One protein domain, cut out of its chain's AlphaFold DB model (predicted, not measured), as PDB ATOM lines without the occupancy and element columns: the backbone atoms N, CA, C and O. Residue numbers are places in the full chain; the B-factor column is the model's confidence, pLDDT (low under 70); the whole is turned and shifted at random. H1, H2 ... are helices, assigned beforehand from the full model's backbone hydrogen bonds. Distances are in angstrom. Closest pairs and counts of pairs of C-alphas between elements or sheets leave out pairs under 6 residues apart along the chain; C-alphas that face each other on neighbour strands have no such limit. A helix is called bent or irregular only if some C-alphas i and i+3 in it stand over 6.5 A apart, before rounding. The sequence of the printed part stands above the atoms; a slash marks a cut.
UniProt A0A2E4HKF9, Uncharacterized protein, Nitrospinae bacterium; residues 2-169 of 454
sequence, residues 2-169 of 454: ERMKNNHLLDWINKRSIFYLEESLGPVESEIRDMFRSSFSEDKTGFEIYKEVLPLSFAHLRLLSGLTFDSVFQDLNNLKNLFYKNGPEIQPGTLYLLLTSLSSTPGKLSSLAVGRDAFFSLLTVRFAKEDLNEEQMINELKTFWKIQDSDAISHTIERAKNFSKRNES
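Overview. This is residues 2 to 169 of the 454 residues of an uncharacterized protein of Nitrospinae bacterium (UniProt A0A2E4HKF9). A core helix, H2, makes a bundle of three helices with H5 and with H1a, the first arm of the bent helix H1, while the second arm H1b and the helices H3 and H4 pack on H2 as well. Beyond H5, apart from H2, H7 crosses H5, and H6 packs on H7. The 168 printed residues include seven named helices, H1 to H7 in chain order, and no named strand; the class is all helix. The whole is compact, with a radius of gyration of the C-alphas of 15.6 A, and rounded, spanning 42 by 35 by 33 A.

Arrangement. H1, residues 2 to 40, was assigned as one helix by its hydrogen bonds but is bent: C-alphas 24 and 27 are 9.7 A apart, and its arms H1a, residues 2 to 24, and H1b, residues 27 to 40, stand at a steep tilt of 57 degrees. H1b is irregular, with C-alphas 27 and 30 at 7.6 A. H2, residues 49 to 64, is only just irregular, with C-alphas 52 and 55 at 6.55 A. H2 is the hub, touching four other helices. H1a touches it with residues 13 to 21 alone, the closest C-alphas being those of Asn 14 and Ile 49, 5.7 A apart. H3, residues 69 to 83, forms a helical hairpin with H2, at a shallow tilt of 24 degrees, opposite ways; the closest C-alphas, of Ala 59 and Val 72, are 6.3 A apart. H4, residues 92 to 104, is about perpendicular to H2 at 78 degrees and touches it, closest at the C-alphas of Leu 63 and Leu 99, 6.7 A. H5, residues 112 to 129, touches H2 with 21 pairs of C-alphas within 8 A, closest at Leu 61 and Gly 115, 5.0 A. H6, residues 134 to 143, and H7, residues 150 to 168, touch at a steep tilt of 50 degrees, with the C-alphas of Ile 138 and Ile 153 closest at 6.7 A. H7 touches H5 at 58 degrees, a steep tilt, closest at the C-alphas of Thr 124 and Ala 160, 4.8 A. Every O i to N i+4 pair is within hydrogen-bond range in H4, H5, H6 and H7; the counts are 16 of 19 in H1a, 9 of 10 in H1b, 10 of 12 in H2 and 8 of 11 in H3.

Along the chain. H1a begins at C-alpha 2, (179.126, 142.234, 123.892), and is 33.2 A long. H2 begins at C-alpha 49, (160.975, 133.454, 131.572). H5 is 25.7 A long, and H7, 27.1 A, ends at C-alpha 168, (181.873, 134.466, 126.539).

Size, cuts and confidence. The printed part has no cut, and no link is long. The two C-alphas farthest apart, of Glu 2 and Thr 68, are 44.7 A apart. The mean pLDDT of the printed part is 73.0, with 58 residues under 70, among them residues 91 to 115.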
ATOM      1  N   GLU A   2     179.345 143.446 123.060       36.38
ATOM      2  CA  GLU A   2     179.126 142.234 123.892       36.38
ATOM      3  C   GLU A   2     177.768 142.203 124.622       36.38
ATOM      4  O   GLU A   2     177.073 141.192 124.581       36.38
ATOM      5  N   ARG A   3     177.306 143.338 125.179       35.03
ATOM      6  CA  ARG A   3     175.947 143.455 125.760       35.03
ATOM      7  C   ARG A   3     174.810 143.209 124.755       35.03
ATOM      8  O   ARG A   3     173.764 142.723 125.155       35.03
ATOM      9  N   MET A   4     175.003 143.520 123.467       38.47
ATOM     10  CA  MET A   4     173.998 143.233 122.428       38.47
ATOM     11  C   MET A   4     173.972 141.739 122.075       38.47
ATOM     12  O   MET A   4     172.898 141.169 121.946       38.47
ATOM     13  N   LYS A   5     175.138 141.077 122.010       47.66
ATOM     14  CA  LYS A   5     175.237 139.628 121.755       47.66
ATOM     15  C   LYS A   5     174.611 138.781 122.873       47.66
ATOM     16  O   LYS A   5     173.954 137.788 122.579       47.66
ATOM     17  N   ASN A   6     174.759 139.165 124.143       52.12
ATOM     18  CA  ASN A   6     174.127 138.432 125.253       52.12
ATOM     19  C   ASN A   6     172.596 138.581 125.299       52.12
ATOM     20  O   ASN A   6     171.925 137.667 125.776       52.12
ATOM     21  N   ASN A   7     172.039 139.665 124.750       60.03
ATOM     22  CA  ASN A   7     170.588 139.838 124.665       60.03
ATOM     23  C   ASN A   7     169.953 138.880 123.645       60.03
ATOM     24  O   ASN A   7     168.919 138.301 123.939       60.03
ATOM     25  N   HIS A   8     170.602 138.612 122.505       68.00
ATOM     26  CA  HIS A   8     170.019 137.760 121.456       68.00
ATOM     27  C   HIS A   8     169.823 136.292 121.866       68.00
ATOM     28  O   HIS A   8     168.788 135.708 121.552       68.00
ATOM     29  N   LEU A   9     170.775 135.704 122.596       73.75
ATOM     30  CA  LEU A   9     170.641 134.331 123.093       73.75
ATOM     31  C   LEU A   9     169.552 134.233 124.165       73.75
ATOM     32  O   LEU A   9     168.762 133.295 124.161       73.75
ATOM     33  N   LEU A  10     169.489 135.210 125.072       76.00
ATOM     34  CA  LEU A  10     168.455 135.248 126.101       76.00
ATOM     35  C   LEU A  10     167.068 135.463 125.483       76.00
ATOM     36  O   LEU A  10     166.115 134.806 125.890       76.00
ATOM     37  N   ASP A  11     166.966 136.316 124.465       79.69
ATOM     38  CA  ASP A  11     165.744 136.520 123.689       79.69
ATOM     39  C   ASP A  11     165.312 135.228 122.989       79.69
ATOM     40  O   ASP A  11     164.129 134.892 123.001       79.69
ATOM     41  N   TRP A  12     166.254 134.468 122.421       80.56
ATOM     42  CA  TRP A  12     165.960 133.168 121.822       80.56
ATOM     43  C   TRP A  12     165.511 132.139 122.866       80.56
ATOM     44  O   TRP A  12     164.473 131.505 122.679       80.56
ATOM     45  N   ILE A  13     166.216 132.018 123.996       85.06
ATOM     46  CA  ILE A  13     165.834 131.126 125.105       85.06
ATOM     47  C   ILE A  13     164.440 131.491 125.622       85.06
ATOM     48  O   ILE A  13     163.621 130.604 125.858       85.06
ATOM     49  N   ASN A  14     164.139 132.783 125.770       85.19
ATOM     50  CA  ASN A  14     162.828 133.256 126.204       85.19
ATOM     51  C   ASN A  14     161.742 132.913 125.176       85.19
ATOM     52  O   ASN A  14     160.695 132.398 125.558       85.19
ATOM     53  N   LYS A  15     161.996 133.117 123.876       84.00
ATOM     54  CA  LYS A  15     161.074 132.708 122.803       84.00
ATOM     55  C   LYS A  15     160.848 131.197 122.781       84.00
ATOM     56  O   LYS A  15     159.704 130.772 122.669       84.00
ATOM     57  N   ARG A  16     161.897 130.378 122.932       83.12
ATOM     58  CA  ARG A  16     161.756 128.912 123.028       83.12
ATOM     59  C   ARG A  16     161.032 128.486 124.293       83.12
ATOM     60  O   ARG A  16     160.249 127.552 124.232       83.12
ATOM     61  N   SER A  17     161.232 129.190 125.402       87.31
ATOM     62  CA  SER A  17     160.505 128.940 126.647       87.31
ATOM     63  C   SER A  17     159.007 129.217 126.480       87.31
ATOM     64  O   SER A  17     158.202 128.388 126.884       87.31
ATOM     65  N   ILE A  18     158.633 130.326 125.828       85.06
ATOM     66  CA  ILE A  18     157.234 130.639 125.484       85.06
ATOM     67  C   ILE A  18     156.664 129.572 124.548       85.06
ATOM     68  O   ILE A  18     155.637 128.982 124.857       85.06
ATOM     69  N   PHE A  19     157.366 129.264 123.457       80.94
ATOM     70  CA  PHE A  19     156.934 128.241 122.508       80.94
ATOM     71  C   PHE A  19     156.745 126.878 123.184       80.94
ATOM     72  O   PHE A  19     155.745 126.212 122.970       80.94
ATOM     73  N   TYR A  20     157.676 126.470 124.049       81.38
ATOM     74  CA  TYR A  20     157.569 125.232 124.813       81.38
ATOM     75  C   TYR A  20     156.337 125.220 125.725       81.38
ATOM     76  O   TYR A  20     155.688 124.183 125.840       81.38
ATOM     77  N   LEU A  21     156.000 126.343 126.362       78.38
ATOM     78  CA  LEU A  21     154.802 126.463 127.195       78.38
ATOM     79  C   LEU A  21     153.520 126.395 126.355       78.38
ATOM     80  O   LEU A  21     152.634 125.603 126.668       78.38
ATOM     81  N   GLU A  22     153.443 127.157 125.263       75.44
ATOM     82  CA  GLU A  22     152.316 127.139 124.321       75.44
ATOM     83  C   GLU A  22     152.113 125.740 123.720       75.44
ATOM     84  O   GLU A  22     150.981 125.268 123.552       75.44
ATOM     85  N   GLU A  23     153.210 125.042 123.423       69.38
ATOM     86  CA  GLU A  23     153.185 123.682 122.904       69.38
ATOM     87  C   GLU A  23     152.838 122.633 123.966       69.38
ATOM     88  O   GLU A  23     152.079 121.711 123.698       69.38
ATOM     89  N   SER A  24     153.343 122.760 125.188       68.06
ATOM     90  CA  SER A  24     153.136 121.731 126.216       68.06
ATOM     91  C   SER A  24     151.808 121.890 126.960       68.06
ATOM     92  O   SER A  24     151.257 120.912 127.463       68.06
ATOM     93  N   LEU A  25     151.306 123.119 127.083       65.31
ATOM     94  CA  LEU A  25     150.191 123.452 127.974       65.31
ATOM     95  C   LEU A  25     148.945 123.933 127.222       65.31
ATOM     96  O   LEU A  25     147.843 123.879 127.767       65.31
ATOM     97  N   GLY A  26     149.094 124.384 125.972       68.69
ATOM     98  CA  GLY A  26     147.978 124.814 125.135       68.69
ATOM     99  C   GLY A  26     147.085 125.861 125.827       68.69
ATOM    100  O   GLY A  26     147.598 126.867 126.313       68.69
ATOM    101  N   PRO A  27     145.754 125.667 125.887       60.38
ATOM    102  CA  PRO A  27     144.819 126.677 126.390       60.38
ATOM    103  C   PRO A  27     144.918 126.952 127.900       60.38
ATOM    104  O   PRO A  27     144.382 127.960 128.350       60.38
ATOM    105  N   VAL A  28     145.592 126.090 128.673       61.53
ATOM    106  CA  VAL A  28     145.805 126.274 130.125       61.53
ATOM    107  C   VAL A  28     147.203 126.807 130.458       61.53
ATOM    108  O   VAL A  28     147.578 126.868 131.629       61.53
ATOM    109  N   GLU A  29     147.985 127.203 129.443       74.94
ATOM    110  CA  GLU A  29     149.341 127.743 129.607       74.94
ATOM    111  C   GLU A  29     149.399 128.880 130.622       74.94
ATOM    112  O   GLU A  29     150.176 128.802 131.573       74.94
ATOM    113  N   SER A  30     148.553 129.895 130.453       75.06
ATOM    114  CA  SER A  30     148.567 131.100 131.281       75.06
ATOM    115  C   SER A  30     148.239 130.799 132.742       75.06
ATOM    116  O   SER A  30     148.910 131.307 133.639       75.06
ATOM    117  N   GLU A  31     147.272 129.915 132.993       70.06
ATOM    118  CA  GLU A  31     146.880 129.491 134.337       70.06
ATOM    119  C   GLU A  31     148.012 128.723 135.031       70.06
ATOM    120  O   GLU A  31     148.435 129.092 136.129       70.06
ATOM    121  N   ILE A  32     148.566 127.695 134.379       71.50
ATOM    122  CA  ILE A  32     149.662 126.896 134.944       71.50
ATOM    123  C   ILE A  32     150.895 127.774 135.169       71.50
ATOM    124  O   ILE A  32     151.533 127.697 136.225       71.50
ATOM    125  N   ARG A  33     151.224 128.637 134.205       79.62
ATOM    126  CA  ARG A  33     152.357 129.553 134.305       79.62
ATOM    127  C   ARG A  33     152.186 130.536 135.455       79.62
ATOM    128  O   ARG A  33     153.122 130.683 136.233       79.62
ATOM    129  N   ASP A  34     151.024 131.166 135.616       78.62
ATOM    130  CA  ASP A  34     150.770 132.114 136.707       78.62
ATOM    131  C   ASP A  34     150.807 131.438 138.089       78.62
ATOM    132  O   ASP A  34     151.322 132.009 139.061       78.62
ATOM    133  N   MET A  35     150.332 130.193 138.189       75.69
ATOM    134  CA  MET A  35     150.415 129.398 139.420       75.69
ATOM    135  C   MET A  35     151.860 129.033 139.783       75.69
ATOM    136  O   MET A  35     152.268 129.186 140.937       75.69
ATOM    137  N   PHE A  36     152.673 128.605 138.813       79.38
ATOM    138  CA  PHE A  36     154.101 128.365 139.048       79.38
ATOM    139  C   PHE A  36     154.830 129.671 139.370       79.38
ATOM    140  O   PHE A  36     155.579 129.750 140.342       79.38
ATOM    141  N   ARG A  37     154.558 130.735 138.617       79.75
ATOM    142  CA  ARG A  37     155.173 132.047 138.810       79.75
ATOM    143  C   ARG A  37     154.910 132.606 140.202       79.75
ATOM    144  O   ARG A  37     155.846 133.048 140.851       79.75
ATOM    145  N   SER A  38     153.671 132.537 140.685       77.62
ATOM    146  CA  SER A  38     153.333 132.965 142.049       77.62
ATOM    147  C   SER A  38     154.011 132.111 143.124       77.62
ATOM    148  O   SER A  38     154.365 132.632 144.174       77.62
ATOM    149  N   SER A  39     154.248 130.826 142.853       78.00
ATOM    150  CA  SER A  39     154.918 129.908 143.785       78.00
ATOM    151  C   SER A  39     156.443 130.091 143.844       78.00
ATOM    152  O   SER A  39     157.047 129.751 144.861       78.00
ATOM    153  N   PHE A  40     157.062 130.611 142.774       77.50
ATOM    154  CA  PHE A  40     158.520 130.739 142.624       77.50
ATOM    155  C   PHE A  40     159.036 132.193 142.491       77.50
ATOM    156  O   PHE A  40     160.251 132.382 142.456       77.50
ATOM    157  N   SER A  41     158.168 133.219 142.454       68.62
ATOM    158  CA  SER A  41     158.540 134.648 142.365       68.62
ATOM    159  C   SER A  41     157.625 135.563 143.199       68.62
ATOM    160  O   SER A  41     156.402 135.448 143.134       68.62
ATOM    161  N   GLU A  42     158.205 136.527 143.931       57.34
ATOM    162  CA  GLU A  42     157.467 137.606 144.622       57.34
ATOM    163  C   GLU A  42     157.109 138.780 143.710       57.34
ATOM    164  O   GLU A  42     156.063 139.408 143.881       57.34
ATOM    165  N   ASP A  43     157.966 139.075 142.732       59.84
ATOM    166  CA  ASP A  43     157.781 140.208 141.838       59.84
ATOM    167  C   ASP A  43     157.189 139.719 140.510       59.84
ATOM    168  O   ASP A  43     157.805 138.956 139.754       59.84
ATOM    169  N   LYS A  44     155.955 140.147 140.215       54.03
ATOM    170  CA  LYS A  44     155.303 139.896 138.916       54.03
ATOM    171  C   LYS A  44     155.979 140.679 137.784       54.03
ATOM    172  O   LYS A  44     155.610 140.514 136.619       54.03
ATOM    173  N   THR A  45     156.978 141.500 138.089       51.00
ATOM    174  CA  THR A  45     157.781 142.240 137.121       51.00
ATOM    175  C   THR A  45     159.265 141.955 137.345       51.00
ATOM    176  O   THR A  45     159.838 142.400 138.324       51.00
ATOM    177  N   GLY A  46     159.908 141.206 136.441       54.72
ATOM    178  CA  GLY A  46     161.374 141.038 136.448       54.72
ATOM    179  C   GLY A  46     161.904 139.606 136.531       54.72
ATOM    180  O   GLY A  46     163.111 139.406 136.426       54.72
ATOM    181  N   PHE A  47     161.041 138.603 136.668       64.44
ATOM    182  CA  PHE A  47     161.479 137.211 136.628       64.44
ATOM    183  C   PHE A  47     161.728 136.758 135.174       64.44
ATOM    184  O   PHE A  47     160.867 136.910 134.307       64.44
ATOM    185  N   GLU A  48     162.943 136.277 134.886       77.56
ATOM    186  CA  GLU A  48     163.333 135.824 133.542       77.56
ATOM    187  C   GLU A  48     162.533 134.562 133.167       77.56
ATOM    188  O   GLU A  48     162.499 133.608 133.943       77.56
ATOM    189  N   ILE A  49     161.923 134.519 131.974       81.62
ATOM    190  CA  ILE A  49     160.975 133.454 131.572       81.62
ATOM    191  C   ILE A  49     161.578 132.053 131.731       81.62
ATOM    192  O   ILE A  49     160.918 131.145 132.225       81.62
ATOM    193  N   TYR A  50     162.851 131.856 131.387       82.62
ATOM    194  CA  TYR A  50     163.495 130.544 131.524       82.62
ATOM    195  C   TYR A  50     163.556 130.044 132.983       82.62
ATOM    196  O   TYR A  50     163.536 128.835 133.212       82.62
ATOM    197  N   LYS A  51     163.585 130.949 133.978       82.44
ATOM    198  CA  LYS A  51     163.498 130.588 135.402       82.44
ATOM    199  C   LYS A  51     162.080 130.157 135.795       82.44
ATOM    200  O   LYS A  51     161.943 129.404 136.751       82.44
ATOM    201  N   GLU A  52     161.045 130.582 135.059       83.56
ATOM    202  CA  GLU A  52     159.646 130.121 135.231       83.56
ATOM    203  C   GLU A  52     159.498 128.713 134.675       83.56
ATOM    204  O   GLU A  52     158.919 127.828 135.302       83.56
ATOM    205  N   VAL A  53     160.074 128.504 133.493       87.62
ATOM    206  CA  VAL A  53     159.919 127.260 132.744       87.62
ATOM    207  C   VAL A  53     160.803 126.144 133.288       87.62
ATOM    208  O   VAL A  53     160.446 124.978 133.161       87.62
ATOM    209  N   LEU A  54     161.924 126.446 133.947       89.75
ATOM    210  CA  LEU A  54     162.814 125.424 134.506       89.75
ATOM    211  C   LEU A  54     162.120 124.497 135.536       89.75
ATOM    212  O   LEU A  54     162.088 123.290 135.287       89.75
ATOM    213  N   PRO A  55     161.514 124.983 136.639       89.19
ATOM    214  CA  PRO A  55     160.794 124.114 137.574       89.19
ATOM    215  C   PRO A  55     159.585 123.423 136.922       89.19
ATOM    216  O   PRO A  55     159.284 122.277 137.254       89.19
ATOM    217  N   LEU A  56     158.933 124.067 135.947       87.62
ATOM    218  CA  LEU A  56     157.830 123.466 135.196       87.62
ATOM    219  C   LEU A  56     158.299 122.303 134.313       87.62
ATOM    220  O   LEU A  56     157.693 121.236 134.326       87.62
ATOM    221  N   SER A  57     159.396 122.468 133.572       84.56
ATOM    222  CA  SER A  57     159.997 121.409 132.748       84.56
ATOM    223  C   SER A  57     160.534 120.252 133.589       84.56
ATOM    224  O   SER A  57     160.422 119.097 133.185       84.56
ATOM    225  N   PHE A  58     161.025 120.534 134.797       87.25
ATOM    226  CA  PHE A  58     161.372 119.506 135.770       87.25
ATOM    227  C   PHE A  58     160.140 118.708 136.227       87.25
ATOM    228  O   PHE A  58     160.167 117.477 136.191       87.25
ATOM    229  N   ALA A  59     159.047 119.384 136.597       83.06
ATOM    230  CA  ALA A  59     157.788 118.723 136.946       83.06
ATOM    231  C   ALA A  59     157.253 117.883 135.777       83.06
ATOM    232  O   ALA A  59     156.908 116.719 135.962       83.06
ATOM    233  N   HIS A  60     157.263 118.450 134.569       77.44
ATOM    234  CA  HIS A  60     156.872 117.792 133.324       77.44
ATOM    235  C   HIS A  60     157.680 116.500 133.106       77.44
ATOM    236  O   HIS A  60     157.097 115.427 132.963       77.44
ATOM    237  N   LEU A  61     159.014 116.566 133.168       71.88
ATOM    238  CA  LEU A  61     159.891 115.401 133.009       71.88
ATOM    239  C   LEU A  61     159.594 114.309 134.047       71.88
ATOM    240  O   LEU A  61     159.522 113.128 133.709       71.88
ATOM    241  N   ARG A  62     159.421 114.696 135.314       70.50
ATOM    242  CA  ARG A  62     159.193 113.772 136.431       70.50
ATOM    243  C   ARG A  62     157.832 113.081 136.330       70.50
ATOM    244  O   ARG A  62     157.762 111.866 136.508       70.50
ATOM    245  N   LEU A  63     156.791 113.830 135.972       66.94
ATOM    246  CA  LEU A  63     155.447 113.303 135.734       66.94
ATOM    247  C   LEU A  63     155.421 112.333 134.542       66.94
ATOM    248  O   LEU A  63     154.900 111.229 134.675       66.94
ATOM    249  N   LEU A  64     156.059 112.675 133.415       63.19
ATOM    250  CA  LEU A  64     156.171 111.764 132.262       63.19
ATOM    251  C   LEU A  64     157.022 110.521 132.544       63.19
ATOM    252  O   LEU A  64     156.832 109.491 131.904       63.19
ATOM    253  N   SER A  65     157.944 110.602 133.503       57.53
ATOM    254  CA  SER A  65     158.741 109.455 133.956       57.53
ATOM    255  C   SER A  65     157.967 108.517 134.897       57.53
ATOM    256  O   SER A  65     158.541 107.543 135.380       57.53
ATOM    257  N   GLY A  66     156.691 108.803 135.187       55.25
ATOM    258  CA  GLY A  66     155.826 107.952 136.006       55.25
ATOM    259  C   GLY A  66     155.936 108.177 137.517       55.25
ATOM    260  O   GLY A  66     155.526 107.312 138.290       55.25
ATOM    261  N   LEU A  67     156.490 109.311 137.965       58.97
ATOM    262  CA  LEU A  67     156.505 109.651 139.391       58.97
ATOM    263  C   LEU A  67     155.125 110.100 139.877       58.97
ATOM    264  O   LEU A  67     154.363 110.732 139.148       58.97
ATOM    265  N   THR A  68     154.819 109.789 141.139       64.62
ATOM    266  CA  THR A  68     153.547 110.166 141.764       64.62
ATOM    267  C   THR A  68     153.448 111.677 141.947       64.62
ATOM    268  O   THR A  68     154.458 112.355 142.154       64.62
ATOM    269  N   PHE A  69     152.220 112.205 141.947       66.50
ATOM    270  CA  PHE A  69     151.976 113.617 142.239       66.50
ATOM    271  C   PHE A  69     152.617 114.044 143.559       66.50
ATOM    272  O   PHE A  69     153.329 115.041 143.574       66.50
ATOM    273  N   ASP A  70     152.461 113.256 144.626       73.69
ATOM    274  CA  ASP A  70     153.049 113.555 145.937       73.69
ATOM    275  C   ASP A  70     154.576 113.672 145.886       73.69
ATOM    276  O   ASP A  70     155.150 114.594 146.465       73.69
ATOM    277  N   SER A  71     155.245 112.776 145.149       76.12
ATOM    278  CA  SER A  71     156.697 112.850 144.969       76.12
ATOM    279  C   SER A  71     157.093 114.119 144.217       76.12
ATOM    280  O   SER A  71     158.050 114.786 144.602       76.12
ATOM    281  N   VAL A  72     156.367 114.468 143.153       77.75
ATOM    282  CA  VAL A  72     156.659 115.670 142.359       77.75
ATOM    283  C   VAL A  72     156.361 116.944 143.158       77.75
ATOM    284  O   VAL A  72     157.129 117.901 143.078       77.75
ATOM    285  N   PHE A  73     155.322 116.954 143.997       79.75
ATOM    286  CA  PHE A  73     155.029 118.048 144.927       79.75
ATOM    287  C   PHE A  73     156.154 118.267 145.928       79.75
ATOM    288  O   PHE A  73     156.593 119.402 146.119       79.75
ATOM    289  N   GLN A  74     156.642 117.197 146.554       82.94
ATOM    290  CA  GLN A  74     157.768 117.279 147.481       82.94
ATOM    291  C   GLN A  74     159.021 117.819 146.787       82.94
ATOM    292  O   GLN A  74     159.702 118.683 147.342       82.94
ATOM    293  N   ASP A  75     159.291 117.371 145.560       84.94
ATOM    294  CA  ASP A  75     160.442 117.835 144.785       84.94
ATOM    295  C   ASP A  75     160.332 119.320 144.440       84.94
ATOM    296  O   ASP A  75     161.286 120.077 144.629       84.94
ATOM    297  N   LEU A  76     159.156 119.772 144.004       86.44
ATOM    298  CA  LEU A  76     158.910 121.178 143.694       86.44
ATOM    299  C   LEU A  76     158.950 122.075 144.931       86.44
ATOM    300  O   LEU A  76     159.501 123.173 144.873       86.44
ATOM    301  N   ASN A  77     158.421 121.610 146.060       83.94
ATOM    302  CA  ASN A  77     158.525 122.330 147.324       83.94
ATOM    303  C   ASN A  77     159.978 122.435 147.790       83.94
ATOM    304  O   ASN A  77     160.387 123.487 148.276       83.94
ATOM    305  N   ASN A  78     160.789 121.394 147.588       85.38
ATOM    306  CA  ASN A  78     162.220 121.471 147.861       85.38
ATOM    307  C   ASN A  78     162.929 122.464 146.921       85.38
ATOM    308  O   ASN A  78     163.774 123.239 147.373       85.38
ATOM    309  N   LEU A  79     162.545 122.500 145.637       87.69
ATOM    310  CA  LEU A  79     163.096 123.427 144.641       87.69
ATOM    311  C   LEU A  79     162.865 124.899 144.975       87.69
ATOM    312  O   LEU A  79     163.672 125.738 144.578       87.69
ATOM    313  N   LYS A  80     161.827 125.238 145.746       81.38
ATOM    314  CA  LYS A  80     161.610 126.613 146.218       81.38
ATOM    315  C   LYS A  80     162.838 127.178 146.926       81.38
ATOM    316  O   LYS A  80     163.180 128.334 146.724       81.38
ATOM    317  N   ASN A  81     163.595 126.357 147.651       81.12
ATOM    318  CA  ASN A  81     164.819 126.808 148.313       81.12
ATOM    319  C   ASN A  81     165.898 127.350 147.354       81.12
ATOM    320  O   ASN A  81     166.765 128.093 147.815       81.12
ATOM    321  N   LEU A  82     165.850 127.004 146.061       81.62
ATOM    322  CA  LEU A  82     166.769 127.509 145.033       81.62
ATOM    323  C   LEU A  82     166.333 128.830 144.402       81.62
ATOM    324  O   LEU A  82     167.184 129.629 144.020       81.62
ATOM    325  N   PHE A  83     165.026 129.048 144.263       76.00
ATOM    326  CA  PHE A  83     164.483 130.207 143.547       76.00
ATOM    327  C   PHE A  83     163.883 131.239 144.500       76.00
ATOM    328  O   PHE A  83     164.150 132.429 144.345       76.00
ATOM    329  N   TYR A  84     163.101 130.797 145.494       67.62
ATOM    330  CA  TYR A  84     162.501 131.653 146.512       67.62
ATOM    331  C   TYR A  84     161.863 130.886 147.695       67.62
ATOM    332  O   TYR A  84     161.069 129.972 147.494       67.62
ATOM    333  N   LYS A  85     162.123 131.297 148.949       61.41
ATOM    334  CA  LYS A  85     161.701 130.548 150.157       61.41
ATOM    335  C   LYS A  85     160.240 130.723 150.610       61.41
ATOM    336  O   LYS A  85     159.782 129.883 151.377       61.41
ATOM    337  N   ASN A  86     159.507 131.753 150.163       63.88
ATOM    338  CA  ASN A  86     158.218 132.131 150.787       63.88
ATOM    339  C   ASN A  86     157.005 132.210 149.831       63.88
ATOM    340  O   ASN A  86     156.010 132.848 150.166       63.88
ATOM    341  N   GLY A  87     157.053 131.581 148.651       69.12
ATOM    342  CA  GLY A  87     155.891 131.515 147.751       69.12
ATOM    343  C   GLY A  87     154.827 130.496 148.213       69.12
ATOM    344  O   GLY A  87     155.192 129.481 148.827       69.12
ATOM    345  N   PRO A  88     153.528 130.711 147.906       71.88
ATOM    346  CA  PRO A  88     152.441 129.783 148.231       71.88
ATOM    347  C   PRO A  88     152.721 128.367 147.720       71.88
ATOM    348  O   PRO A  88     153.414 128.174 146.720       71.88
ATOM    349  N   GLU A  89     152.226 127.349 148.426       72.31
ATOM    350  CA  GLU A  89     152.313 125.957 147.971       72.31
ATOM    351  C   GLU A  89     151.610 125.762 146.628       72.31
ATOM    352  O   GLU A  89     150.506 126.272 146.402       72.31
ATOM    353  N   ILE A  90     152.272 125.009 145.743       72.31
ATOM    354  CA  ILE A  90     151.686 124.607 144.466       72.31
ATOM    355  C   ILE A  90     150.481 123.737 144.801       72.31
ATOM    356  O   ILE A  90     150.589 122.781 145.567       72.31
ATOM    357  N   GLN A  91     149.327 124.078 144.240       66.50
ATOM    358  CA  GLN A  91     148.100 123.360 144.542       66.50
ATOM    359  C   GLN A  91     148.106 121.978 143.864       66.50
ATOM    360  O   GLN A  91     148.544 121.878 142.714       66.50
ATOM    361  N   PRO A  92     147.556 120.928 144.509       59.12
ATOM    362  CA  PRO A  92     147.323 119.603 143.917       59.12
ATOM    363  C   PRO A  92     146.773 119.643 142.486       59.12
ATOM    364  O   PRO A  92     147.286 118.975 141.584       59.12
ATOM    365  N   GLY A  93     145.786 120.514 142.258       53.59
ATOM    366  CA  GLY A  93     145.161 120.717 140.954       53.59
ATOM    367  C   GLY A  93     146.115 121.220 139.866       53.59
ATOM    368  O   GLY A  93     145.909 120.895 138.707       53.59
ATOM    369  N   THR A  94     147.191 121.934 140.205       62.44
ATOM    370  CA  THR A  94     148.152 122.464 139.222       62.44
ATOM    371  C   THR A  94     148.979 121.359 138.575       62.44
ATOM    372  O   THR A  94     149.199 121.398 137.369       62.44
ATOM    373  N   LEU A  95     149.427 120.354 139.340       62.53
ATOM    374  CA  LEU A  95     150.146 119.220 138.749       62.53
ATOM    375  C   LEU A  95     149.216 118.314 137.958       62.53
ATOM    376  O   LEU A  95     149.641 117.748 136.957       62.53
ATOM    377  N   TYR A  96     147.952 118.217 138.368       54.25
ATOM    378  CA  TYR A  96     146.940 117.530 137.580       54.25
ATOM    379  C   TYR A  96     146.657 118.267 136.264       54.25
ATOM    380  O   TYR A  96     146.649 117.637 135.213       54.25
ATOM    381  N   LEU A  97     146.506 119.596 136.287       55.59
ATOM    382  CA  LEU A  97     146.364 120.430 135.088       55.59
ATOM    383  C   LEU A  97     147.592 120.323 134.180       55.59
ATOM    384  O   LEU A  97     147.434 120.165 132.978       55.59
ATOM    385  N   LEU A  98     148.797 120.312 134.756       61.50
ATOM    386  CA  LEU A  98     150.042 120.057 134.034       61.50
ATOM    387  C   LEU A  98     150.028 118.660 133.403       61.50
ATOM    388  O   LEU A  98     150.132 118.541 132.195       61.50
ATOM    389  N   LEU A  99     149.836 117.584 134.168       57.12
ATOM    390  CA  LEU A  99     149.802 116.229 133.607       57.12
ATOM    391  C   LEU A  99     148.719 116.082 132.526       57.12
ATOM    392  O   LEU A  99     148.958 115.479 131.479       57.12
ATOM    393  N   THR A 100     147.535 116.643 132.763       49.75
ATOM    394  CA  THR A 100     146.425 116.559 131.813       49.75
ATOM    395  C   THR A 100     146.710 117.359 130.553       49.75
ATOM    396  O   THR A 100     146.548 116.780 129.488       49.75
ATOM    397  N   SER A 101     147.218 118.595 130.626       52.03
ATOM    398  CA  SER A 101     147.604 119.397 129.449       52.03
ATOM    399  C   SER A 101     148.682 118.714 128.605       52.03
ATOM    400  O   SER A 101     148.612 118.705 127.374       52.03
ATOM    401  N   LEU A 102     149.632 118.059 129.279       50.56
ATOM    402  CA  LEU A 102     150.681 117.258 128.655       50.56
ATOM    403  C   LEU A 102     150.110 116.032 127.932       50.56
ATOM    404  O   LEU A 102     150.605 115.632 126.887       50.56
ATOM    405  N   SER A 103     149.048 115.429 128.455       43.19
ATOM    406  CA  SER A 103     148.437 114.228 127.868       43.19
ATOM    407  C   SER A 103     147.287 114.500 126.882       43.19
ATOM    408  O   SER A 103     146.875 113.580 126.171       43.19
ATOM    409  N   SER A 104     146.763 115.734 126.830       33.88
ATOM    410  CA  SER A 104     145.483 116.070 126.184       33.88
ATOM    411  C   SER A 104     145.582 116.888 124.898       33.88
ATOM    412  O   SER A 104     144.567 117.033 124.220       33.88
ATOM    413  N   THR A 105     146.758 117.400 124.517       38.44
ATOM    414  CA  THR A 105     146.871 118.279 123.341       38.44
ATOM    415  C   THR A 105     147.141 117.475 122.054       38.44
ATOM    416  O   THR A 105     148.229 116.913 121.902       38.44
ATOM    417  N   PRO A 106     146.193 117.389 121.093       33.53
ATOM    418  CA  PRO A 106     146.378 116.609 119.869       33.53
ATOM    419  C   PRO A 106     147.474 117.218 118.986       33.53
ATOM    420  O   PRO A 106     147.480 118.421 118.741       33.53
ATOM    421  N   GLY A 107     148.394 116.387 118.490       38.44
ATOM    422  CA  GLY A 107     149.473 116.816 117.589       38.44
ATOM    423  C   GLY A 107     150.690 117.454 118.268       38.44
ATOM    424  O   GLY A 107     151.682 117.698 117.587       38.44
ATOM    425  N   LYS A 108     150.666 117.668 119.588       40.69
ATOM    426  CA  LYS A 108     151.805 118.214 120.332       40.69
ATOM    427  C   LYS A 108     152.533 117.085 121.050       40.69
ATOM    428  O   LYS A 108     151.977 116.399 121.901       40.69
ATOM    429  N   LEU A 109     153.766 116.832 120.623       40.31
ATOM    430  CA  LEU A 109     154.649 115.784 121.130       40.31
ATOM    431  C   LEU A 109     154.961 116.007 122.622       40.31
ATOM    432  O   LEU A 109     156.020 116.535 122.956       40.31
ATOM    433  N   SER A 110     154.112 115.535 123.537       46.09
ATOM    434  CA  SER A 110     154.474 115.333 124.949       46.09
ATOM    435  C   SER A 110     155.381 114.114 125.108       46.09
ATOM    436  O   SER A 110     155.131 113.166 125.851       46.09
ATOM    437  N   SER A 111     156.464 114.117 124.337       54.62
ATOM    438  CA  SER A 111     157.504 113.121 124.465       54.62
ATOM    439  C   SER A 111     158.345 113.466 125.686       54.62
ATOM    440  O   SER A 111     158.736 114.615 125.904       54.62
ATOM    441  N   LEU A 112     158.682 112.440 126.462       55.12
ATOM    442  CA  LEU A 112     159.693 112.518 127.513       55.12
ATOM    443  C   LEU A 112     160.975 113.215 127.015       55.12
ATOM    444  O   LEU A 112     161.629 113.917 127.781       55.12
ATOM    445  N   ALA A 113     161.302 113.070 125.723       57.69
ATOM    446  CA  ALA A 113     162.409 113.752 125.063       57.69
ATOM    447  C   ALA A 113     162.255 115.284 125.050       57.69
ATOM    448  O   ALA A 113     163.197 115.969 125.428       57.69
ATOM    449  N   VAL A 114     161.078 115.826 124.720       64.56
ATOM    450  CA  VAL A 114     160.818 117.281 124.733       64.56
ATOM    451  C   VAL A 114     160.919 117.849 126.152       64.56
ATOM    452  O   VAL A 114     161.595 118.856 126.365       64.56
ATOM    453  N   GLY A 115     160.316 117.181 127.143       66.38
ATOM    454  CA  GLY A 115     160.436 117.580 128.552       66.38
ATOM    455  C   GLY A 115     161.882 117.511 129.064       66.38
ATOM    456  O   GLY A 115     162.350 118.417 129.756       66.38
ATOM    457  N   ARG A 116     162.628 116.473 128.667       70.38
ATOM    458  CA  ARG A 116     164.053 116.297 128.983       70.38
ATOM    459  C   ARG A 116     164.911 117.393 128.358       70.38
ATOM    460  O   ARG A 116     165.748 117.977 129.044       70.38
ATOM    461  N   ASP A 117     164.728 117.659 127.073       72.50
ATOM    462  CA  ASP A 117     165.558 118.595 126.319       72.50
ATOM    463  C   ASP A 117     165.293 120.035 126.775       72.50
ATOM    464  O   ASP A 117     166.246 120.803 126.938       72.50
ATOM    465  N   ALA A 118     164.044 120.361 127.127       81.75
ATOM    466  CA  ALA A 118     163.700 121.597 127.822       81.75
ATOM    467  C   ALA A 118     164.403 121.711 129.178       81.75
ATOM    468  O   ALA A 118     165.149 122.666 129.405       81.75
ATOM    469  N   PHE A 119     164.240 120.712 130.048       84.19
ATOM    470  CA  PHE A 119     164.836 120.716 131.383       84.19
ATOM    471  C   PHE A 119     166.359 120.898 131.341       84.19
ATOM    472  O   PHE A 119     166.894 121.808 131.974       84.19
ATOM    473  N   PHE A 120     167.073 120.090 130.554       80.56
ATOM    474  CA  PHE A 120     168.534 120.165 130.501       80.56
ATOM    475  C   PHE A 120     169.054 121.404 129.763       80.56
ATOM    476  O   PHE A 120     170.139 121.878 130.106       80.56
ATOM    477  N   SER A 121     168.316 121.960 128.795       82.81
ATOM    478  CA  SER A 121     168.682 123.248 128.180       82.81
ATOM    479  C   SER A 121     168.608 124.372 129.211       82.81
ATOM    480  O   SER A 121     169.575 125.107 129.406       82.81
ATOM    481  N   LEU A 122     167.491 124.454 129.933       90.94
ATOM    482  CA  LEU A 122     167.237 125.486 130.936       90.94
ATOM    483  C   LEU A 122     168.166 125.361 132.152       90.94
ATOM    484  O   LEU A 122     168.663 126.368 132.657       90.94
ATOM    485  N   LEU A 123     168.464 124.133 132.587       88.50
ATOM    486  CA  LEU A 123     169.409 123.866 133.672       88.50
ATOM    487  C   LEU A 123     170.840 124.278 133.293       88.50
ATOM    488  O   LEU A 123     171.536 124.902 134.092       88.50
ATOM    489  N   THR A 124     171.259 123.993 132.055       87.50
ATOM    490  CA  THR A 124     172.566 124.424 131.529       87.50
ATOM    491  C   THR A 124     172.671 125.951 131.528       87.50
ATOM    492  O   THR A 124     173.677 126.502 131.974       87.50
ATOM    493  N   VAL A 125     171.616 126.642 131.077       88.62
ATOM    494  CA  VAL A 125     171.547 128.112 131.081       88.62
ATOM    495  C   VAL A 125     171.640 128.663 132.503       88.62
ATOM    496  O   VAL A 125     172.403 129.598 132.734       88.62
ATOM    497  N   ARG A 126     170.915 128.074 133.462       89.50
ATOM    498  CA  ARG A 126     170.972 128.462 134.879       89.50
ATOM    499  C   ARG A 126     172.398 128.383 135.417       89.50
ATOM    500  O   ARG A 126     172.912 129.381 135.912       89.50
ATOM    501  N   PHE A 127     173.059 127.237 135.277       89.81
ATOM    502  CA  PHE A 127     174.419 127.057 135.790       89.81
ATOM    503  C   PHE A 127     175.449 127.949 135.113       89.81
ATOM    504  O   PHE A 127     176.335 128.468 135.782       89.81
ATOM    505  N   ALA A 128     175.311 128.187 133.811       86.88
ATOM    506  CA  ALA A 128     176.203 129.098 133.110       86.88
ATOM    507  C   ALA A 128     175.993 130.574 133.486       86.88
ATOM    508  O   ALA A 128     176.908 131.370 133.299       86.88
ATOM    509  N   LYS A 129     174.808 130.957 133.984       85.12
ATOM    510  CA  LYS A 129     174.497 132.342 134.377       85.12
ATOM    511  C   LYS A 129     174.721 132.636 135.859       85.12
ATOM    512  O   LYS A 129     174.988 133.787 136.187       85.12
ATOM    513  N   GLU A 130     174.570 131.656 136.748       80.69
ATOM    514  CA  GLU A 130     174.544 131.902 138.201       80.69
ATOM    515  C   GLU A 130     175.911 131.845 138.907       80.69
ATOM    516  O   GLU A 130     175.944 131.837 140.131       80.69
ATOM    517  N   ASP A 131     177.028 131.866 138.166       75.88
ATOM    518  CA  ASP A 131     178.414 131.879 138.690       75.88
ATOM    519  C   ASP A 131     178.647 130.888 139.852       75.88
ATOM    520  O   ASP A 131     179.337 131.158 140.837       75.88
ATOM    521  N   LEU A 132     178.002 129.721 139.758       84.56
ATOM    522  CA  LEU A 132     178.114 128.662 140.751       84.56
ATOM    523  C   LEU A 132     179.437 127.927 140.553       84.56
ATOM    524  O   LEU A 132     179.797 127.544 139.436       84.56
ATOM    525  N   ASN A 133     180.140 127.652 141.648       91.12
ATOM    526  CA  ASN A 133     181.295 126.767 141.596       91.12
ATOM    527  C   ASN A 133     180.862 125.293 141.457       91.12
ATOM    528  O   ASN A 133     179.696 124.929 141.619       91.12
ATOM    529  N   GLU A 134     181.814 124.420 141.137       91.81
ATOM    530  CA  GLU A 134     181.533 123.005 140.876       91.81
ATOM    531  C   GLU A 134     180.928 122.266 142.075       91.81
ATOM    532  O   GLU A 134     179.996 121.488 141.898       91.81
ATOM    533  N   GLU A 135     181.381 122.557 143.294       94.50
ATOM    534  CA  GLU A 135     180.833 121.956 144.513       94.50
ATOM    535  C   GLU A 135     179.369 122.369 144.736       94.50
ATOM    536  O   GLU A 135     178.519 121.529 145.042       94.50
ATOM    537  N   GLN A 136     179.052 123.645 144.499       93.69
ATOM    538  CA  GLN A 136     177.689 124.170 144.555       93.69
ATOM    539  C   GLN A 136     176.795 123.524 143.494       93.69
ATOM    540  O   GLN A 136     175.688 123.105 143.825       93.69
ATOM    541  N   MET A 137     177.278 123.375 142.254       91.25
ATOM    542  CA  MET A 137     176.535 122.696 141.186       91.25
ATOM    543  C   MET A 137     176.272 121.222 141.519       91.25
ATOM    544  O   MET A 137     175.149 120.750 141.351       91.25
ATOM    545  N   ILE A 138     177.269 120.491 142.035       91.38
ATOM    546  CA  ILE A 138     177.108 119.086 142.454       91.38
ATOM    547  C   ILE A 138     176.062 118.978 143.563       91.38
ATOM    548  O   ILE A 138     175.174 118.121 143.497       91.38
ATOM    549  N   ASN A 139     176.157 119.837 144.581       93.75
ATOM    550  CA  ASN A 139     175.194 119.853 145.671       93.75
ATOM    551  C   ASN A 139     173.788 120.193 145.160       93.75
ATOM    552  O   ASN A 139     172.825 119.537 145.550       93.75
ATOM    553  N   GLU A 140     173.663 121.166 144.253       92.94
ATOM    554  CA  GLU A 140     172.375 121.548 143.685       92.94
ATOM    555  C   GLU A 140     171.733 120.389 142.899       92.94
ATOM    556  O   GLU A 140     170.565 120.048 143.120       92.94
ATOM    557  N   LEU A 141     172.513 119.727 142.038       85.75
ATOM    558  CA  LEU A 141     172.080 118.579 141.235       85.75
ATOM    559  C   LEU A 141     171.582 117.412 142.092       85.75
ATOM    560  O   LEU A 141     170.530 116.839 141.800       85.75
ATOM    561  N   LYS A 142     172.306 117.075 143.163       85.12
ATOM    562  CA  LYS A 142     171.947 115.960 144.049       85.12
ATOM    563  C   LYS A 142     170.767 116.287 144.952       85.12
ATOM    564  O   LYS A 142     169.863 115.464 145.093       85.12
ATOM    565  N   THR A 143     170.789 117.464 145.568       87.50
ATOM    566  CA  THR A 143     169.866 117.821 146.649       87.50
ATOM    567  C   THR A 143     168.511 118.266 146.120       87.50
ATOM    568  O   THR A 143     167.485 117.874 146.671       87.50
ATOM    569  N   PHE A 144     168.487 119.057 145.048       88.44
ATOM    570  CA  PHE A 144     167.256 119.683 144.571       88.44
ATOM    571  C   PHE A 144     166.735 119.045 143.289       88.44
ATOM    572  O   PHE A 144     165.561 118.698 143.210       88.44
ATOM    573  N   TRP A 145     167.614 118.806 142.316       85.38
ATOM    574  CA  TRP A 145     167.227 118.192 141.041       85.38
ATOM    575  C   TRP A 145     167.167 116.656 141.098       85.38
ATOM    576  O   TRP A 145     166.707 116.020 140.145       85.38
ATOM    577  N   LYS A 146     167.592 116.050 142.219       81.69
ATOM    578  CA  LYS A 146     167.630 114.597 142.466       81.69
ATOM    579  C   LYS A 146     168.345 113.809 141.356       81.69
ATOM    580  O   LYS A 146     167.883 112.741 140.949       81.69
ATOM    581  N   ILE A 147     169.463 114.331 140.858       76.38
ATOM    582  CA  ILE A 147     170.360 113.637 139.927       76.38
ATOM    583  C   ILE A 147     171.473 112.998 140.757       76.38
ATOM    584  O   ILE A 147     172.270 113.707 141.363       76.38
ATOM    585  N   GLN A 148     171.482 111.664 140.834       74.31
ATOM    586  CA  GLN A 148     172.410 110.910 141.696       74.31
ATOM    587  C   GLN A 148     173.564 110.258 140.928       74.31
ATOM    588  O   GLN A 148     174.603 109.973 141.519       74.31
ATOM    589  N   ASP A 149     173.383 110.033 139.628       77.00
ATOM    590  CA  ASP A 149     174.384 109.410 138.768       77.00
ATOM    591  C   ASP A 149     175.597 110.335 138.576       77.00
ATOM    592  O   ASP A 149     175.448 111.501 138.196       77.00
ATOM    593  N   SER A 150     176.799 109.834 138.879       71.69
ATOM    594  CA  SER A 150     178.030 110.632 138.844       71.69
ATOM    595  C   SER A 150     178.373 111.108 137.440       71.69
ATOM    596  O   SER A 150     178.799 112.252 137.278       71.69
ATOM    597  N   ASP A 151     178.137 110.272 136.432       65.25
ATOM    598  CA  ASP A 151     178.473 110.580 135.046       65.25
ATOM    599  C   ASP A 151     177.509 111.638 134.498       65.25
ATOM    600  O   ASP A 151     177.931 112.603 133.857       65.25
ATOM    601  N   ALA A 152     176.220 111.541 134.833       65.38
ATOM    602  CA  ALA A 152     175.216 112.550 134.517       65.38
ATOM    603  C   ALA A 152     175.522 113.905 135.173       65.38
ATOM    604  O   ALA A 152     175.348 114.950 134.536       65.38
ATOM    605  N   ILE A 153     176.004 113.910 136.421       71.44
ATOM    606  CA  ILE A 153     176.437 115.130 137.116       71.44
ATOM    607  C   ILE A 153     177.637 115.752 136.397       71.44
ATOM    608  O   ILE A 153     177.579 116.925 136.021       71.44
ATOM    609  N   SER A 154     178.694 114.970 136.157       74.81
ATOM    610  CA  SER A 154     179.899 115.439 135.469       74.81
ATOM    611  C   SER A 154     179.579 115.984 134.077       74.81
ATOM    612  O   SER A 154     180.000 117.092 133.749       74.81
ATOM    613  N   HIS A 155     178.754 115.282 133.296       74.38
ATOM    614  CA  HIS A 155     178.325 115.739 131.974       74.38
ATOM    615  C   HIS A 155     177.479 117.014 132.015       74.38
ATOM    616  O   HIS A 155     177.615 117.868 131.138       74.38
ATOM    617  N   THR A 156     176.606 117.170 133.013       76.19
ATOM    618  CA  THR A 156     175.779 118.380 133.154       76.19
ATOM    619  C   THR A 156     176.646 119.598 133.473       76.19
ATOM    620  O   THR A 156     176.484 120.654 132.860       76.19
ATOM    621  N   ILE A 157     177.617 119.439 134.376       83.19
ATOM    622  CA  ILE A 157     178.563 120.498 134.752       83.19
ATOM    623  C   ILE A 157     179.483 120.849 133.583       83.19
ATOM    624  O   ILE A 157     179.687 122.025 133.285       83.19
ATOM    625  N   GLU A 158     180.027 119.845 132.895       80.25
ATOM    626  CA  GLU A 158     180.864 120.050 131.713       80.25
ATOM    627  C   GLU A 158     180.102 120.808 130.621       80.25
ATOM    628  O   GLU A 158     180.621 121.781 130.070       80.25
ATOM    629  N   ARG A 159     178.841 120.438 130.368       81.06
ATOM    630  CA  ARG A 159     177.978 121.136 129.409       81.06
ATOM    631  C   ARG A 159     177.752 122.594 129.799       81.06
ATOM    632  O   ARG A 159     177.875 123.462 128.940       81.06
ATOM    633  N   ALA A 160     177.477 122.881 131.072       84.88
ATOM    634  CA  ALA A 160     177.320 124.252 131.561       84.88
ATOM    635  C   ALA A 160     178.605 125.077 131.389       84.88
ATOM    636  O   ALA A 160     178.553 126.193 130.871       84.88
ATOM    637  N   LYS A 161     179.767 124.504 131.728       87.50
ATOM    638  CA  LYS A 161     181.078 125.142 131.528       87.50
ATOM    639  C   LYS A 161     181.357 125.416 130.049       87.50
ATOM    640  O   LYS A 161     181.825 126.497 129.706       87.50
ATOM    641  N   ASN A 162     181.079 124.458 129.168       82.50
ATOM    642  CA  ASN A 162     181.304 124.621 127.732       82.50
ATOM    643  C   ASN A 162     180.337 125.639 127.119       82.50
ATOM    644  O   ASN A 162     180.766 126.468 126.322       82.50
ATOM    645  N   PHE A 163     179.070 125.646 127.536       85.25
ATOM    646  CA  PHE A 163     178.092 126.656 127.128       85.25
ATOM    647  C   PHE A 163     178.482 128.066 127.610       85.25
ATOM    648  O   PHE A 163     178.419 129.017 126.832       85.25
ATOM    649  N   SER A 164     178.957 128.211 128.853       87.94
ATOM    650  CA  SER A 164     179.507 129.475 129.373       87.94
ATOM    651  C   SER A 164     180.699 129.957 128.531       87.94
ATOM    652  O   SER A 164     180.632 131.039 127.946       87.94
ATOM    653  N   LYS A 165     181.724 129.111 128.331       85.75
ATOM    654  CA  LYS A 165     182.897 129.424 127.488       85.75
ATOM    655  C   LYS A 165     182.514 129.818 126.064       85.75
ATOM    656  O   LYS A 165     183.074 130.757 125.497       85.75
ATOM    657  N   ARG A 166     181.562 129.087 125.473       84.31
ATOM    658  CA  ARG A 166     181.008 129.384 124.152       84.31
ATOM    659  C   ARG A 166     180.470 130.811 124.149       84.31
ATOM    660  O   ARG A 166     180.915 131.617 123.339       84.31
ATOM    661  N   ASN A 167     179.595 131.152 125.085       82.25
ATOM    662  CA  ASN A 167     178.920 132.446 125.104       82.25
ATOM    663  C   ASN A 167     179.825 133.635 125.428       82.25
ATOM    664  O   ASN A 167     179.574 134.716 124.895       82.25
ATOM    665  N   GLU A 168     180.868 133.440 126.233       82.50
ATOM    666  CA  GLU A 168     181.873 134.466 126.539       82.50
ATOM    667  C   GLU A 168     182.791 134.771 125.353       82.50
ATOM    668  O   GLU A 168     183.290 135.885 125.203       82.50
ATOM    669  N   SER A 169     183.024 133.790 124.482       80.69
ATOM    670  CA  SER A 169     183.930 133.978 123.355       80.69
ATOM    671  C   SER A 169     183.328 134.863 122.251       80.69
ATOM    672  O   SER A 169     182.156 134.754 121.878       80.69
TER     673      SER A 169